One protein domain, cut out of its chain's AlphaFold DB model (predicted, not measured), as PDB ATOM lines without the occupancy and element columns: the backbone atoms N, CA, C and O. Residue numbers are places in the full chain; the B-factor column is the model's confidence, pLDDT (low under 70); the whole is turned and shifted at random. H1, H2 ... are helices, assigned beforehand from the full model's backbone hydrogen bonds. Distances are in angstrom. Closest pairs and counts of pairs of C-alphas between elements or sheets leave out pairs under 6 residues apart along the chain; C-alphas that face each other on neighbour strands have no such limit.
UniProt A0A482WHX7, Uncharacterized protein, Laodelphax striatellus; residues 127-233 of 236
ATOM      1  N   ASP A 127     154.833 128.561 123.240       85.62
ATOM      2  CA  ASP A 127     153.909 128.739 122.110       85.62
ATOM      3  C   ASP A 127     153.979 127.591 121.088       85.62
ATOM      4  O   ASP A 127     153.042 127.387 120.315       85.62
ATOM      5  N   GLU A 128     155.094 126.855 121.057       87.62
ATOM      6  CA  GLU A 128     155.285 125.688 120.191       87.62
ATOM      7  C   GLU A 128     154.806 124.392 120.860       87.62
ATOM      8  O   GLU A 128     154.208 123.535 120.210       87.62
ATOM      9  N   LEU A 129     155.060 124.239 122.162       87.06
ATOM     10  CA  LEU A 129     154.728 123.028 122.918       87.06
ATOM     11  C   LEU A 129     153.259 122.977 123.359       87.06
ATOM     12  O   LEU A 129     152.722 121.888 123.579       87.06
ATOM     13  N   VAL A 130     152.620 124.136 123.520       90.44
ATOM     14  CA  VAL A 130     151.248 124.274 124.009       90.44
ATOM     15  C   VAL A 130     150.337 124.737 122.866       90.44
ATOM     16  O   VAL A 130     150.525 125.832 122.337       90.44
ATOM     17  N   PRO A 131     149.305 123.957 122.493       90.38
ATOM     18  CA  PRO A 131     148.336 124.380 121.486       90.38
ATOM     19  C   PRO A 131     147.601 125.658 121.903       90.38
ATOM     20  O   PRO A 131     147.220 125.820 123.066       90.38
ATOM     21  N   LYS A 132     147.333 126.554 120.949       88.31
ATOM     22  CA  LYS A 132     146.483 127.730 121.186       88.31
ATOM     23  C   LYS A 132     145.058 127.286 121.490       88.31
ATOM     24  O   LYS A 132     144.564 126.359 120.861       88.31
ATOM     25  N   GLU A 133     144.370 127.992 122.385       85.69
ATOM     26  CA  GLU A 133     142.992 127.653 122.778       85.69
ATOM     27  C   GLU A 133     142.027 127.573 121.575       85.69
ATOM     28  O   GLU A 133     141.126 126.742 121.569       85.69
ATOM     29  N   SER A 134     142.249 128.367 120.518       85.62
ATOM     30  CA  SER A 134     141.466 128.311 119.272       85.62
ATOM     31  C   SER A 134     141.569 126.981 118.524       85.62
ATOM     32  O   SER A 134     140.652 126.619 117.791       85.62
ATOM     33  N   ASP A 135     142.687 126.276 118.691       87.06
ATOM     34  CA  ASP A 135     143.034 125.074 117.933       87.06
ATOM     35  C   ASP A 135     142.705 123.797 118.730       87.06
ATOM     36  O   ASP A 135     142.875 122.679 118.240       87.06
ATOM     37  N   VAL A 136     142.229 123.953 119.970       89.06
ATOM     38  CA  VAL A 136     141.871 122.856 120.869       89.06
ATOM     39  C   VAL A 136     140.448 122.363 120.554       89.06
ATOM     40  O   VAL A 136     139.495 123.132 120.694       89.06
ATOM     41  N   PRO A 137     140.255 121.076 120.188       88.69
ATOM     42  CA  PRO A 137     138.927 120.516 119.925       88.69
ATOM     43  C   PRO A 137     137.945 120.723 121.087       88.69
ATOM     44  O   PRO A 137     138.315 120.562 122.246       88.69
ATOM     45  N   GLU A 138     136.670 120.998 120.807       86.19
ATOM     46  CA  GLU A 138     135.665 121.215 121.867       86.19
ATOM     47  C   GLU A 138     135.467 120.001 122.790       86.19
ATOM     48  O   GLU A 138     135.134 120.162 123.961       86.19
ATOM     49  N   GLU A 139     135.733 118.793 122.292       89.06
ATOM     50  CA  GLU A 139     135.637 117.533 123.039       89.06
ATOM     51  C   GLU A 139     136.803 117.311 124.025       89.06
ATOM     52  O   GLU A 139     136.853 116.295 124.727       89.06
ATOM     53  N   THR A 140     137.795 118.210 124.081       87.69
ATOM     54  CA  THR A 140     138.905 118.058 125.027       87.69
ATOM     55  C   THR A 140     138.453 118.276 126.471       87.69
ATOM     56  O   THR A 140     137.813 119.289 126.753       87.69
ATOM     57  N   PRO A 141     138.827 117.385 127.407       89.25
ATOM     58  CA  PRO A 141     138.574 117.583 128.826       89.25
ATOM     59  C   PRO A 141     139.172 118.895 129.332       89.25
ATOM     60  O   PRO A 141     140.266 119.282 128.925       89.25
ATOM     61  N   ASN A 142     138.491 119.520 130.292       87.94
ATOM     62  CA  ASN A 142     138.963 120.756 130.919       87.94
ATOM     63  C   ASN A 142     140.190 120.571 131.819       87.94
ATOM     64  O   ASN A 142     140.796 121.558 132.222       87.94
ATOM     65  N   SER A 143     140.558 119.331 132.143       88.62
ATOM     66  CA  SER A 143     141.651 119.036 133.066       88.62
ATOM     67  C   SER A 143     142.591 117.968 132.492       88.62
ATOM     68  O   SER A 143     142.110 116.967 131.948       88.62
ATOM     69  N   PRO A 144     143.918 118.126 132.645       91.62
ATOM     70  CA  PRO A 144     144.904 117.194 132.113       91.62
ATOM     71  C   PRO A 144     145.112 116.024 133.083       91.62
ATOM     72  O   PRO A 144     145.976 116.060 133.959       91.62
ATOM     73  N   ASP A 145     144.311 114.967 132.960       91.69
ATOM     74  CA  ASP A 145     144.550 113.730 133.709       91.69
ATOM     75  C   ASP A 145     145.740 112.967 133.110       91.69
ATOM     76  O   ASP A 145     145.612 112.213 132.143       91.69
ATOM     77  N   CYS A 146     146.920 113.174 133.697       92.31
ATOM     78  CA  CYS A 146     148.179 112.626 133.202       92.31
ATOM     79  C   CYS A 146     148.190 111.091 133.109       92.31
ATOM     80  O   CYS A 146     148.888 110.535 132.259       92.31
ATOM     81  N   SER A 147     147.385 110.405 133.930       88.19
ATOM     82  CA  SER A 147     147.293 108.942 133.929       88.19
ATOM     83  C   SER A 147     146.668 108.372 132.648       88.19
ATOM     84  O   SER A 147     146.943 107.225 132.291       88.19
ATOM     85  N   GLN A 148     145.883 109.180 131.925       89.81
ATOM     86  CA  GLN A 148     145.235 108.785 130.671       89.81
ATOM     87  C   GLN A 148     146.199 108.790 129.480       89.81
ATOM     88  O   GLN A 148     145.978 108.062 128.515       89.81
ATOM     89  N   PHE A 149     147.261 109.600 129.534       89.38
ATOM     90  CA  PHE A 149     148.218 109.750 128.429       89.38
ATOM     91  C   PHE A 149     149.414 108.812 128.564       89.38
ATOM     92  O   PHE A 149     149.913 108.285 127.570       89.38
ATOM     93  N   SER A 150     149.870 108.601 129.799       86.00
ATOM     94  CA  SER A 150     150.991 107.726 130.111       86.00
ATOM     95  C   SER A 150     150.795 107.122 131.495       86.00
ATOM     96  O   SER A 150     150.771 107.831 132.498       86.00
ATOM     97  N   SER A 151     150.731 105.793 131.568       78.69
ATOM     98  CA  SER A 151     150.784 105.061 132.833       78.69
ATOM     99  C   SER A 151     152.067 104.241 132.889       78.69
ATOM    100  O   SER A 151     152.407 103.509 131.962       78.69
ATOM    101  N   LEU A 152     152.815 104.393 133.980       71.75
ATOM    102  CA  LEU A 152     154.029 103.627 134.234       71.75
ATOM    103  C   LEU A 152     153.846 102.878 135.545       71.75
ATOM    104  O   LEU A 152     153.690 103.485 136.601       71.75
ATOM    105  N   ASN A 153     153.880 101.548 135.467       69.38
ATOM    106  CA  ASN A 153     153.779 100.689 136.648       69.38
ATOM    107  C   ASN A 153     155.001 100.851 137.567       69.38
ATOM    108  O   ASN A 153     154.894 100.679 138.778       69.38
ATOM    109  N   PHE A 154     156.166 101.169 136.990       77.50
ATOM    110  CA  PHE A 154     157.419 101.366 137.710       77.50
ATOM    111  C   PHE A 154     158.410 102.197 136.886       77.50
ATOM    112  O   PHE A 154     158.533 102.014 135.677       77.50
ATOM    113  N   SER A 155     159.156 103.079 137.551       84.06
ATOM    114  CA  SER A 155     160.283 103.819 136.976       84.06
ATOM    115  C   SER A 155     161.254 104.200 138.090       84.06
ATOM    116  O   SER A 155     160.837 104.781 139.091       84.06
ATOM    117  N   MET A 156     162.551 103.935 137.908       85.56
ATOM    118  CA  MET A 156     163.579 104.363 138.869       85.56
ATOM    119  C   MET A 156     163.681 105.894 138.964       85.56
ATOM    120  O   MET A 156     163.916 106.414 140.052       85.56
ATOM    121  N   HIS A 157     163.401 106.613 137.870       86.19
ATOM    122  CA  HIS A 157     163.375 108.083 137.819       86.19
ATOM    123  C   HIS A 157     162.232 108.706 138.644       86.19
ATOM    124  O   HIS A 157     162.230 109.905 138.893       86.19
ATOM    125  N   MET A 158     161.263 107.900 139.098       83.94
ATOM    126  CA  MET A 158     160.174 108.343 139.982       83.94
ATOM    127  C   MET A 158     160.494 108.158 141.473       83.94
ATOM    128  O   MET A 158     159.604 108.297 142.310       83.94
ATOM    129  N   PHE A 159     161.742 107.810 141.810       85.25
ATOM    130  CA  PHE A 159     162.219 107.584 143.180       85.25
ATOM    131  C   PHE A 159     161.341 106.612 143.997       85.25
ATOM    132  O   PHE A 159     160.919 106.934 145.109       85.25
ATOM    133  N   PRO A 160     161.085 105.386 143.501       81.75
ATOM    134  CA  PRO A 160     160.175 104.434 144.147       81.75
ATOM    135  C   PRO A 160     160.657 103.968 145.530       81.75
ATOM    136  O   PRO A 160     159.865 103.478 146.327       81.75
ATOM    137  N   HIS A 161     161.951 104.128 145.829       84.56
ATOM    138  CA  HIS A 161     162.544 103.836 147.135       84.56
ATOM    139  C   HIS A 161     162.139 104.845 148.219       84.56
ATOM    140  O   HIS A 161     162.251 104.551 149.408       84.56
ATOM    141  N   ILE A 162     161.661 106.029 147.833       85.25
ATOM    142  CA  ILE A 162     161.109 107.002 148.767       85.25
ATOM    143  C   ILE A 162     159.679 106.558 149.064       85.25
ATOM    144  O   ILE A 162     158.765 106.784 148.274       85.25
ATOM    145  N   GLN A 163     159.485 105.916 150.221       80.94
ATOM    146  CA  GLN A 163     158.197 105.336 150.621       80.94
ATOM    147  C   GLN A 163     157.048 106.343 150.506       80.94
ATOM    148  O   GLN A 163     155.974 106.010 150.005       80.94
ATOM    149  N   VAL A 164     157.322 107.587 150.898       76.31
ATOM    150  CA  VAL A 164     156.413 108.727 150.799       76.31
ATOM    151  C   VAL A 164     155.895 108.910 149.363       76.31
ATOM    152  O   VAL A 164     154.696 109.041 149.169       76.31
ATOM    153  N   LEU A 165     156.737 108.782 148.333       77.88
ATOM    154  CA  LEU A 165     156.317 108.881 146.930       77.88
ATOM    155  C   LEU A 165     155.614 107.616 146.408       77.88
ATOM    156  O   LEU A 165     154.953 107.687 145.379       77.88
ATOM    157  N   SER A 166     155.725 106.465 147.070       74.19
ATOM    158  CA  SER A 166     155.206 105.182 146.561       74.19
ATOM    159  C   SER A 166     153.738 104.891 146.905       74.19
ATOM    160  O   SER A 166     153.088 104.124 146.196       74.19
ATOM    161  N   GLN A 167     153.196 105.499 147.964       74.19
ATOM    162  CA  GLN A 167     151.849 105.209 148.470       74.19
ATOM    163  C   GLN A 167     150.812 106.229 147.963       74.19
ATOM    164  O   GLN A 167     151.181 107.361 147.646       74.19
ATOM    165  N   PRO A 168     149.519 105.861 147.844       71.00
ATOM    166  CA  PRO A 168     148.462 106.833 147.594       71.00
ATOM    167  C   PRO A 168     148.345 107.784 148.787       71.00
ATOM    168  O   PRO A 168     148.372 107.370 149.945       71.00
ATOM    169  N   TRP A 169     148.227 109.070 148.485       72.06
ATOM    170  CA  TRP A 169     148.255 110.130 149.475       72.06
ATOM    171  C   TRP A 169     146.835 110.598 149.770       72.06
ATOM    172  O   TRP A 169     146.124 111.013 148.859       72.06
ATOM    173  N   ASN A 170     146.447 110.603 151.042       71.00
ATOM    174  CA  ASN A 170     145.238 111.289 151.491       71.00
ATOM    175  C   ASN A 170     145.622 112.697 151.934       71.00
ATOM    176  O   ASN A 170     145.775 112.973 153.122       71.00
ATOM    177  N   PHE A 171     145.844 113.577 150.963       67.06
ATOM    178  CA  PHE A 171     146.119 114.971 151.263       67.06
ATOM    179  C   PHE A 171     144.839 115.652 151.764       67.06
ATOM    180  O   PHE A 171     143.888 115.846 151.011       67.06
ATOM    181  N   THR A 172     144.809 116.059 153.033       59.47
ATOM    182  CA  THR A 172     143.922 117.147 153.460       59.47
ATOM    183  C   THR A 172     144.425 118.410 152.784       59.47
ATOM    184  O   THR A 172     145.564 118.792 153.033       59.47
ATOM    185  N   LYS A 173     143.612 119.001 151.899       57.25
ATOM    186  CA  LYS A 173     143.918 120.215 151.128       57.25
ATOM    187  C   LYS A 173     144.619 121.246 152.022       57.25
ATOM    188  O   LYS A 173     143.975 121.895 152.837       57.25
ATOM    189  N   PHE A 174     145.936 121.347 151.895       58.81
ATOM    190  CA  PHE A 174     146.761 122.309 152.616       58.81
ATOM    191  C   PHE A 174     147.705 122.932 151.608       58.81
ATOM    192  O   PHE A 174     148.843 122.514 151.439       58.81
ATOM    193  N   ILE A 175     147.165 123.904 150.887       56.12
ATOM    194  CA  ILE A 175     147.941 124.889 150.157       56.12
ATOM    195  C   ILE A 175     147.210 126.204 150.426       56.12
ATOM    196  O   ILE A 175     146.304 126.584 149.691       56.12
ATOM    197  N   ASP A 176     147.544 126.841 151.548       50.94
ATOM    198  CA  ASP A 176     147.228 128.253 151.775       50.94
ATOM    199  C   ASP A 176     148.342 129.050 151.094       50.94
ATOM    200  O   ASP A 176     149.255 129.576 151.729       50.94
ATOM    201  N   VAL A 177     148.377 128.981 149.760       54.06
ATOM    202  CA  VAL A 177     149.332 129.773 148.997       54.06
ATOM    203  C   VAL A 177     148.703 131.134 148.780       54.06
ATOM    204  O   VAL A 177     147.770 131.305 148.007       54.06
ATOM    205  N   SER A 178     149.253 132.104 149.499       47.69
ATOM    206  CA  SER A 178     148.959 133.533 149.400       47.69
ATOM    207  C   SER A 178     149.430 134.172 148.085       47.69
ATOM    208  O   SER A 178     149.271 135.378 147.898       47.69
ATOM    209  N   VAL A 179     150.009 133.385 147.173       55.78
ATOM    210  CA  VAL A 179     150.412 133.802 145.828       55.78
ATOM    211  C   VAL A 179     149.276 133.470 144.864       55.78
ATOM    212  O   VAL A 179     148.761 132.354 144.870       55.78
ATOM    213  N   ASP A 180     148.887 134.432 144.029       57.62
ATOM    214  CA  ASP A 180     147.898 134.245 142.964       57.62
ATOM    215  C   ASP A 180     148.452 133.285 141.895       57.62
ATOM    216  O   ASP A 180     148.953 133.709 140.854       57.62
ATOM    217  N   LEU A 181     148.426 131.975 142.165       59.62
ATOM    218  CA  LEU A 181     148.947 130.942 141.260       59.62
ATOM    219  C   LEU A 181     148.253 130.947 139.896       59.62
ATOM    220  O   LEU A 181     148.847 130.509 138.912       59.62
ATOM    221  N   ASN A 182     147.026 131.468 139.823       58.34
ATOM    222  CA  ASN A 182     146.316 131.640 138.559       58.34
ATOM    223  C   ASN A 182     147.039 132.625 137.632       58.34
ATOM    224  O   ASN A 182     146.913 132.517 136.419       58.34
ATOM    225  N   SER A 183     147.802 133.574 138.189       60.81
ATOM    226  CA  SER A 183     148.628 134.500 137.408       60.81
ATOM    227  C   SER A 183     149.961 133.893 136.955       60.81
ATOM    228  O   SER A 183     150.535 134.378 135.982       60.81
ATOM    229  N   LEU A 184     150.443 132.835 137.625       62.47
ATOM    230  CA  LEU A 184     151.696 132.154 137.274       62.47
ATOM    231  C   LEU A 184     151.528 131.167 136.119       62.47
ATOM    232  O   LEU A 184     152.440 131.016 135.316       62.47
ATOM    233  N   ILE A 185     150.382 130.489 136.027       69.50
ATOM    234  CA  ILE A 185     150.128 129.518 134.962       69.50
ATOM    235  C   ILE A 185     149.254 130.184 133.901       69.50
ATOM    236  O   ILE A 185     148.037 130.261 134.039       69.50
ATOM    237  N   SER A 186     149.866 130.644 132.812       74.62
ATOM    238  CA  SER A 186     149.148 131.264 131.685       74.62
ATOM    239  C   SER A 186     148.362 130.264 130.818       74.62
ATOM    240  O   SER A 186     147.627 130.671 129.917       74.62
ATOM    241  N   VAL A 187     148.511 128.963 131.081       84.88
ATOM    242  CA  VAL A 187     148.011 127.861 130.249       84.88
ATOM    243  C   VAL A 187     146.816 127.164 130.900       84.88
ATOM    244  O   VAL A 187     146.860 126.786 132.071       84.88
ATOM    245  N   THR A 188     145.758 126.919 130.125       88.81
ATOM    246  CA  THR A 188     144.552 126.241 130.621       88.81
ATOM    247  C   THR A 188     144.721 124.719 130.688       88.81
ATOM    248  O   THR A 188     145.465 124.103 129.920       88.81
ATOM    249  N   GLY A 189     143.952 124.062 131.563       89.94
ATOM    250  CA  GLY A 189     143.923 122.599 131.635       89.94
ATOM    251  C   GLY A 189     143.521 121.914 130.320       89.94
ATOM    252  O   GLY A 189     144.015 120.822 130.028       89.94
ATOM    253  N   ARG A 190     142.699 122.572 129.487       92.19
ATOM    254  CA  ARG A 190     142.337 122.106 128.136       92.19
ATOM    255  C   ARG A 190     143.538 122.078 127.200       92.19
ATOM    256  O   ARG A 190     143.771 121.063 126.541       92.19
ATOM    257  N   GLN A 191     144.309 123.164 127.160       92.62
ATOM    258  CA  GLN A 191     145.518 123.248 126.337       92.62
ATOM    259  C   GLN A 191     146.536 122.187 126.745       92.62
ATOM    260  O   GLN A 191     147.108 121.525 125.881       92.62
ATOM    261  N   LEU A 192     146.701 121.948 128.051       93.44
ATOM    262  CA  LEU A 192     147.577 120.889 128.559       93.44
ATOM    263  C   LEU A 192     147.095 119.495 128.144       93.44
ATOM    264  O   LEU A 192     147.895 118.685 127.678       93.44
ATOM    265  N   ALA A 193     145.793 119.214 128.251       93.69
ATOM    266  CA  ALA A 193     145.226 117.943 127.806       93.69
ATOM    267  C   ALA A 193     145.396 117.741 126.289       93.69
ATOM    268  O   ALA A 193     145.697 116.635 125.841       93.69
ATOM    269  N   ALA A 194     145.234 118.797 125.490       93.44
ATOM    270  CA  ALA A 194     145.456 118.756 124.048       93.44
ATOM    271  C   ALA A 194     146.938 118.560 123.691       93.44
ATOM    272  O   ALA A 194     147.254 117.713 122.856       93.44
ATOM    273  N   GLY A 195     147.846 119.278 124.356       92.81
ATOM    274  CA  GLY A 195     149.290 119.141 124.169       92.81
ATOM    275  C   GLY A 195     149.783 117.739 124.525       92.81
ATOM    276  O   GLY A 195     150.502 117.123 123.743       92.81
ATOM    277  N   LEU A 196     149.325 117.175 125.648       93.69
ATOM    278  CA  LEU A 196     149.685 115.815 126.070       93.69
ATOM    279  C   LEU A 196     149.156 114.727 125.122       93.69
ATOM    280  O   LEU A 196     149.762 113.661 125.023       93.69
ATOM    281  N   ARG A 197     148.066 114.984 124.385       92.00
ATOM    282  CA  ARG A 197     147.609 114.089 123.303       92.00
ATOM    283  C   ARG A 197     148.524 114.120 122.090       92.00
ATOM    284  O   ARG A 197     148.656 113.098 121.424       92.00
ATOM    285  N   GLN A 198     149.120 115.272 121.791       91.25
ATOM    286  CA  GLN A 198     150.062 115.412 120.681       91.25
ATOM    287  C   GLN A 198     151.442 114.857 121.053       91.25
ATOM    288  O   GLN A 198     152.053 114.149 120.258       91.25
ATOM    289  N   ASN A 199     151.911 115.137 122.272       92.50
ATOM    290  CA  ASN A 199     153.185 114.659 122.790       92.50
ATOM    291  C   ASN A 199     153.042 114.143 124.229       92.50
ATOM    292  O   ASN A 199     153.186 114.881 125.206       92.50
ATOM    293  N   ASN A 200     152.828 112.833 124.356       92.75
ATOM    294  CA  ASN A 200     152.661 112.152 125.641       92.75
ATOM    295  C   ASN A 200     153.982 111.852 126.374       92.75
ATOM    296  O   ASN A 200     153.954 111.213 127.426       92.75
ATOM    297  N   THR A 201     155.120 112.308 125.842       92.00
ATOM    298  CA  THR A 201     156.462 112.156 126.435       92.00
ATOM    299  C   THR A 201     157.109 113.495 126.793       92.00
ATOM    300  O   THR A 201     158.283 113.550 127.139       92.00
ATOM    301  N   SER A 202     156.364 114.600 126.717       92.75
ATOM    302  CA  SER A 202     156.889 115.922 127.058       92.75
ATOM    303  C   SER A 202     156.960 116.112 128.572       92.75
ATOM    304  O   SER A 202     155.935 116.274 129.239       92.75
ATOM    305  N   TRP A 203     158.176 116.143 129.124       92.75
ATOM    306  CA  TRP A 203     158.386 116.423 130.547       92.75
ATOM    307  C   TRP A 203     157.833 117.794 130.957       92.75
ATOM    308  O   TRP A 203     157.283 117.931 132.049       92.75
ATOM    309  N   PHE A 204     157.939 118.783 130.063       93.06
ATOM    310  CA  PHE A 204     157.490 120.154 130.279       93.06
ATOM    311  C   PHE A 204     155.964 120.223 130.433       93.06
ATOM    312  O   PHE A 204     155.461 120.789 131.398       93.06
ATOM    313  N   LEU A 205     155.215 119.548 129.553       93.75
ATOM    314  CA  LEU A 205     153.751 119.503 129.645       93.75
ATOM    315  C   LEU A 205     153.268 118.781 130.910       93.75
ATOM    316  O   LEU A 205     152.301 119.216 131.534       93.75
ATOM    317  N   TYR A 206     153.949 117.708 131.328       94.19
ATOM    318  CA  TYR A 206     153.640 117.052 132.601       94.19
ATOM    319  C   TYR A 206     153.977 117.925 133.816       94.19
ATOM    320  O   TYR A 206     153.273 117.845 134.823       94.19
ATOM    321  N   ASN A 207     155.020 118.759 133.737       92.62
ATOM    322  CA  ASN A 207     155.356 119.719 134.786       92.62
ATOM    323  C   ASN A 207     154.258 120.789 134.921       92.62
ATOM    324  O   ASN A 207     153.708 120.949 136.010       92.62
ATOM    325  N   LEU A 208     153.836 121.405 133.811       91.81
ATOM    326  CA  LEU A 208     152.720 122.356 133.807       91.81
ATOM    327  C   LEU A 208     151.405 121.722 134.290       91.81
ATOM    328  O   LEU A 208     150.663 122.333 135.056       91.81
ATOM    329  N   ALA A 209     151.124 120.471 133.912       92.75
ATOM    330  CA  ALA A 209     149.958 119.741 134.410       92.75
ATOM    331  C   ALA A 209     150.026 119.480 135.923       92.75
ATOM    332  O   ALA A 209     149.002 119.552 136.604       92.75
ATOM    333  N   ALA A 210     151.215 119.211 136.471       91.25
ATOM    334  CA  ALA A 210     151.397 119.084 137.912       91.25
ATOM    335  C   ALA A 210     151.082 120.401 138.634       91.25
ATOM    336  O   ALA A 210     150.353 120.381 139.627       91.25
ATOM    337  N   LEU A 211     151.569 121.529 138.105       87.94
ATOM    338  CA  LEU A 211     151.281 122.863 138.632       87.94
ATOM    339  C   LEU A 211     149.779 123.176 138.565       87.94
ATOM    340  O   LEU A 211     149.199 123.568 139.572       87.94
ATOM    341  N   HIS A 212     149.114 122.896 137.440       89.31
ATOM    342  CA  HIS A 212     147.665 123.079 137.294       89.31
ATOM    343  C   HIS A 212     146.878 122.349 138.397       89.31
ATOM    344  O   HIS A 212     145.973 122.911 139.013       89.31
ATOM    345  N   TRP A 213     147.224 121.093 138.699       89.19
ATOM    346  CA  TRP A 213     146.555 120.340 139.764       89.19
ATOM    347  C   TRP A 213     146.863 120.854 141.176       89.19
ATOM    348  O   TRP A 213     146.024 120.696 142.066       89.19
ATOM    349  N   GLN A 214     148.018 121.492 141.395       83.81
ATOM    350  CA  GLN A 214     148.312 122.181 142.658       83.81
ATOM    351  C   GLN A 214     147.387 123.385 142.864       83.81
ATOM    352  O   GLN A 214     146.898 123.568 143.978       83.81
ATOM    353  N   VAL A 215     147.091 124.140 141.797       81.19
ATOM    354  CA  VAL A 215     146.133 125.263 141.820       81.19
ATOM    355  C   VAL A 215     144.713 124.788 142.107       81.19
ATOM    356  O   VAL A 215     144.047 125.304 143.002       81.19
ATOM    357  N   GLU A 216     144.264 123.750 141.399       83.75
ATOM    358  CA  GLU A 216     142.942 123.140 141.610       83.75
ATOM    359  C   GLU A 216     142.809 122.507 143.015       83.75
ATOM    360  O   GLU A 216     141.722 122.418 143.600       83.75
ATOM    361  N   GLY A 217     143.939 122.100 143.602       79.88
ATOM    362  CA  GLY A 217     144.034 121.524 144.942       79.88
ATOM    363  C   GLY A 217     143.922 119.998 144.992       79.88
ATOM    364  O   GLY A 217     143.749 119.445 146.080       79.88
ATOM    365  N   ASP A 218     144.034 119.308 143.853       86.50
ATOM    366  CA  ASP A 218     144.123 117.843 143.786       86.50
ATOM    367  C   ASP A 218     145.595 117.408 143.766       86.50
ATOM    368  O   ASP A 218     146.216 117.161 142.727       86.50
ATOM    369  N   LEU A 219     146.173 117.317 144.962       84.75
ATOM    370  CA  LEU A 219     147.592 117.007 145.125       84.75
ATOM    371  C   LEU A 219     147.954 115.586 144.683       84.75
ATOM    372  O   LEU A 219     149.095 115.338 144.292       84.75
ATOM    373  N   GLN A 220     147.005 114.649 144.702       86.00
ATOM    374  CA  GLN A 220     147.272 113.287 144.254       86.00
ATOM    375  C   GLN A 220     147.539 113.264 142.748       86.00
ATOM    376  O   GLN A 220     148.523 112.655 142.313       86.00
ATOM    377  N   LYS A 221     146.718 113.967 141.960       89.12
ATOM    378  CA  LYS A 221     146.955 114.120 140.519       89.12
ATOM    379  C   LYS A 221     148.201 114.951 140.228       89.12
ATOM    380  O   LYS A 221     148.979 114.568 139.354       89.12
ATOM    381  N   ALA A 222     148.458 116.003 141.008       89.56
ATOM    382  CA  ALA A 222     149.678 116.797 140.871       89.56
ATOM    383  C   ALA A 222     150.945 115.937 141.010       89.56
ATOM    384  O   ALA A 222     151.826 115.973 140.151       89.56
ATOM    385  N   VAL A 223     151.013 115.098 142.048       88.12
ATOM    386  CA  VAL A 223     152.148 114.188 142.273       88.12
ATOM    387  C   VAL A 223     152.277 113.161 141.145       88.12
ATOM    388  O   VAL A 223     153.392 112.831 140.742       88.12
ATOM    389  N   GLN A 224     151.167 112.648 140.611       89.19
ATOM    390  CA  GLN A 224     151.204 111.718 139.477       89.19
ATOM    391  C   GLN A 224     151.785 112.371 138.217       89.19
ATOM    392  O   GLN A 224     152.681 111.795 137.599       89.19
ATOM    393  N   CYS A 225     151.339 113.581 137.876       92.12
ATOM    394  CA  CYS A 225     151.898 114.349 136.766       92.12
ATOM    395  C   CYS A 225     153.384 114.667 136.996       92.12
ATOM    396  O   CYS A 225     154.202 114.442 136.107       92.12
ATOM    397  N   ALA A 226     153.770 115.078 138.209       90.94
ATOM    398  CA  ALA A 226     155.163 115.374 138.547       90.94
ATOM    399  C   ALA A 226     156.081 114.149 138.396       90.94
ATOM    400  O   ALA A 226     157.194 114.259 137.886       90.94
ATOM    401  N   LYS A 227     155.613 112.954 138.778       89.94
ATOM    402  CA  LYS A 227     156.355 111.702 138.556       89.94
ATOM    403  C   LYS A 227     156.595 111.429 137.074       89.94
ATOM    404  O   LYS A 227     157.687 111.001 136.705       89.94
ATOM    405  N   LEU A 228     155.585 111.656 136.234       92.06
ATOM    406  CA  LEU A 228     155.709 111.495 134.786       92.06
ATOM    407  C   LEU A 228     156.669 112.528 134.199       92.06
ATOM    408  O   LEU A 228     157.525 112.152 133.404       92.06
ATOM    409  N   ALA A 229     156.611 113.780 134.662       92.38
ATOM    410  CA  ALA A 229     157.588 114.797 134.295       92.38
ATOM    411  C   ALA A 229     159.012 114.306 134.594       92.38
ATOM    412  O   ALA A 229     159.817 114.201 133.677       92.38
ATOM    413  N   MET A 230     159.289 113.882 135.832       90.81
ATOM    414  CA  MET A 230     160.606 113.365 136.232       90.81
ATOM    415  C   MET A 230     161.068 112.154 135.416       90.81
ATOM    416  O   MET A 230     162.262 111.988 135.192       90.81
ATOM    417  N   HIS A 231     160.146 111.300 134.970       91.31
ATOM    418  CA  HIS A 231     160.489 110.161 134.123       91.31
ATOM    419  C   HIS A 231     160.931 110.571 132.715       91.31
ATOM    420  O   HIS A 231     161.827 109.938 132.162       91.31
ATOM    421  N   TYR A 232     160.300 111.598 132.145       92.00
ATOM    422  CA  TYR A 232     160.569 112.056 130.783       92.00
ATOM    423  C   TYR A 232     161.611 113.179 130.698       92.00
ATOM    424  O   TYR A 232     162.007 113.553 129.594       92.00
ATOM    425  N   VAL A 233     162.054 113.736 131.832       90.12
ATOM    426  CA  VAL A 233     163.144 114.719 131.853       90.12
ATOM    427  C   VAL A 233     164.398 114.085 131.233       90.12
ATOM    428  O   VAL A 233     164.781 112.979 131.627       90.12
TER     429      VAL A 233
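This is residues 127 to 233 of the 236 residues of an uncharacterized protein of Laodelphax striatellus (UniProt A0A482WHX7). Look first for three helices running up and down side by side, with H5 in the middle between H4 and H6 and the short H1 tucked in beside them, packed on H6. Round this core run long loops: residues 127 to 145 bend round the outside of H4, and residues 150 to 180, holding the tiny H2, swing in a wide loop along the outside from H1 to H3. You will find 107 printed residues with six named helices, H1 to H6 in chain order, and no named strand; the class is all helix, though under half of the residues, 50 of 107, are in named elements. The whole is compact, with a radius of gyration of the C-alphas of 13.9 A and spans of 42 by 32 by 22 A.

Begin at H5, residues 203 to 216. H6, residues 219 to 232, touches it at a shallow tilt of 9 degrees, opposite ways; their closest C-alphas, of Ala 210 and Ala 222, are 4.1 A apart. H4, residues 189 to 198, touches H5 at a shallow tilt of 23 degrees, opposite ways, with the C-alphas of Leu 192 and Leu 205 closest at 6.4 A. Each of these two pairs is a helical hairpin, while H4 and H6 are apart. H1, residues 146 to 149, touches H6, where the closest C-alphas, of Cys 146 and Cys 225, are 5.4 A apart. H1 and H4 only just touch, with 3 pairs of C-alphas within 8 A, the closest being those of Phe 149 and Leu 196 at 6.7 A. H3, residues 181 to 184, is close to H5 but not clearly touching, with the C-alphas of Leu 181 and Val 215 closest at 6.4 A. H2, residues 163 to 166, touches no helix; it is only just apart from H6, at 8.2 A. In H4, H5 and H6 every O i to N i+4 pair is within hydrogen-bond range; H1, H2 and H3 are too short for such a pair, and the one O i to N i+3 pair in each is within range.

Find C-alpha 203 at (158.386, 116.423, 130.547); from there H5 runs 20.2 A to C-alpha 216 at (142.942, 123.140, 141.610). H6 spans 20.0 A and ends at C-alpha 232, (160.569, 112.056, 130.783). H4 spans 14.5 A, and H1, H2 and H3 have 4 residues each.

The two C-alphas farthest apart, of Ser 134 and His 161, are 42.7 A apart. The printed part has no cut. The links H1 to H2 and H2 to H3 are long; the other three are tight. Mean pLDDT of the printed part is 83.0; look for values under 70 at residue 153 and residues 171 to 185.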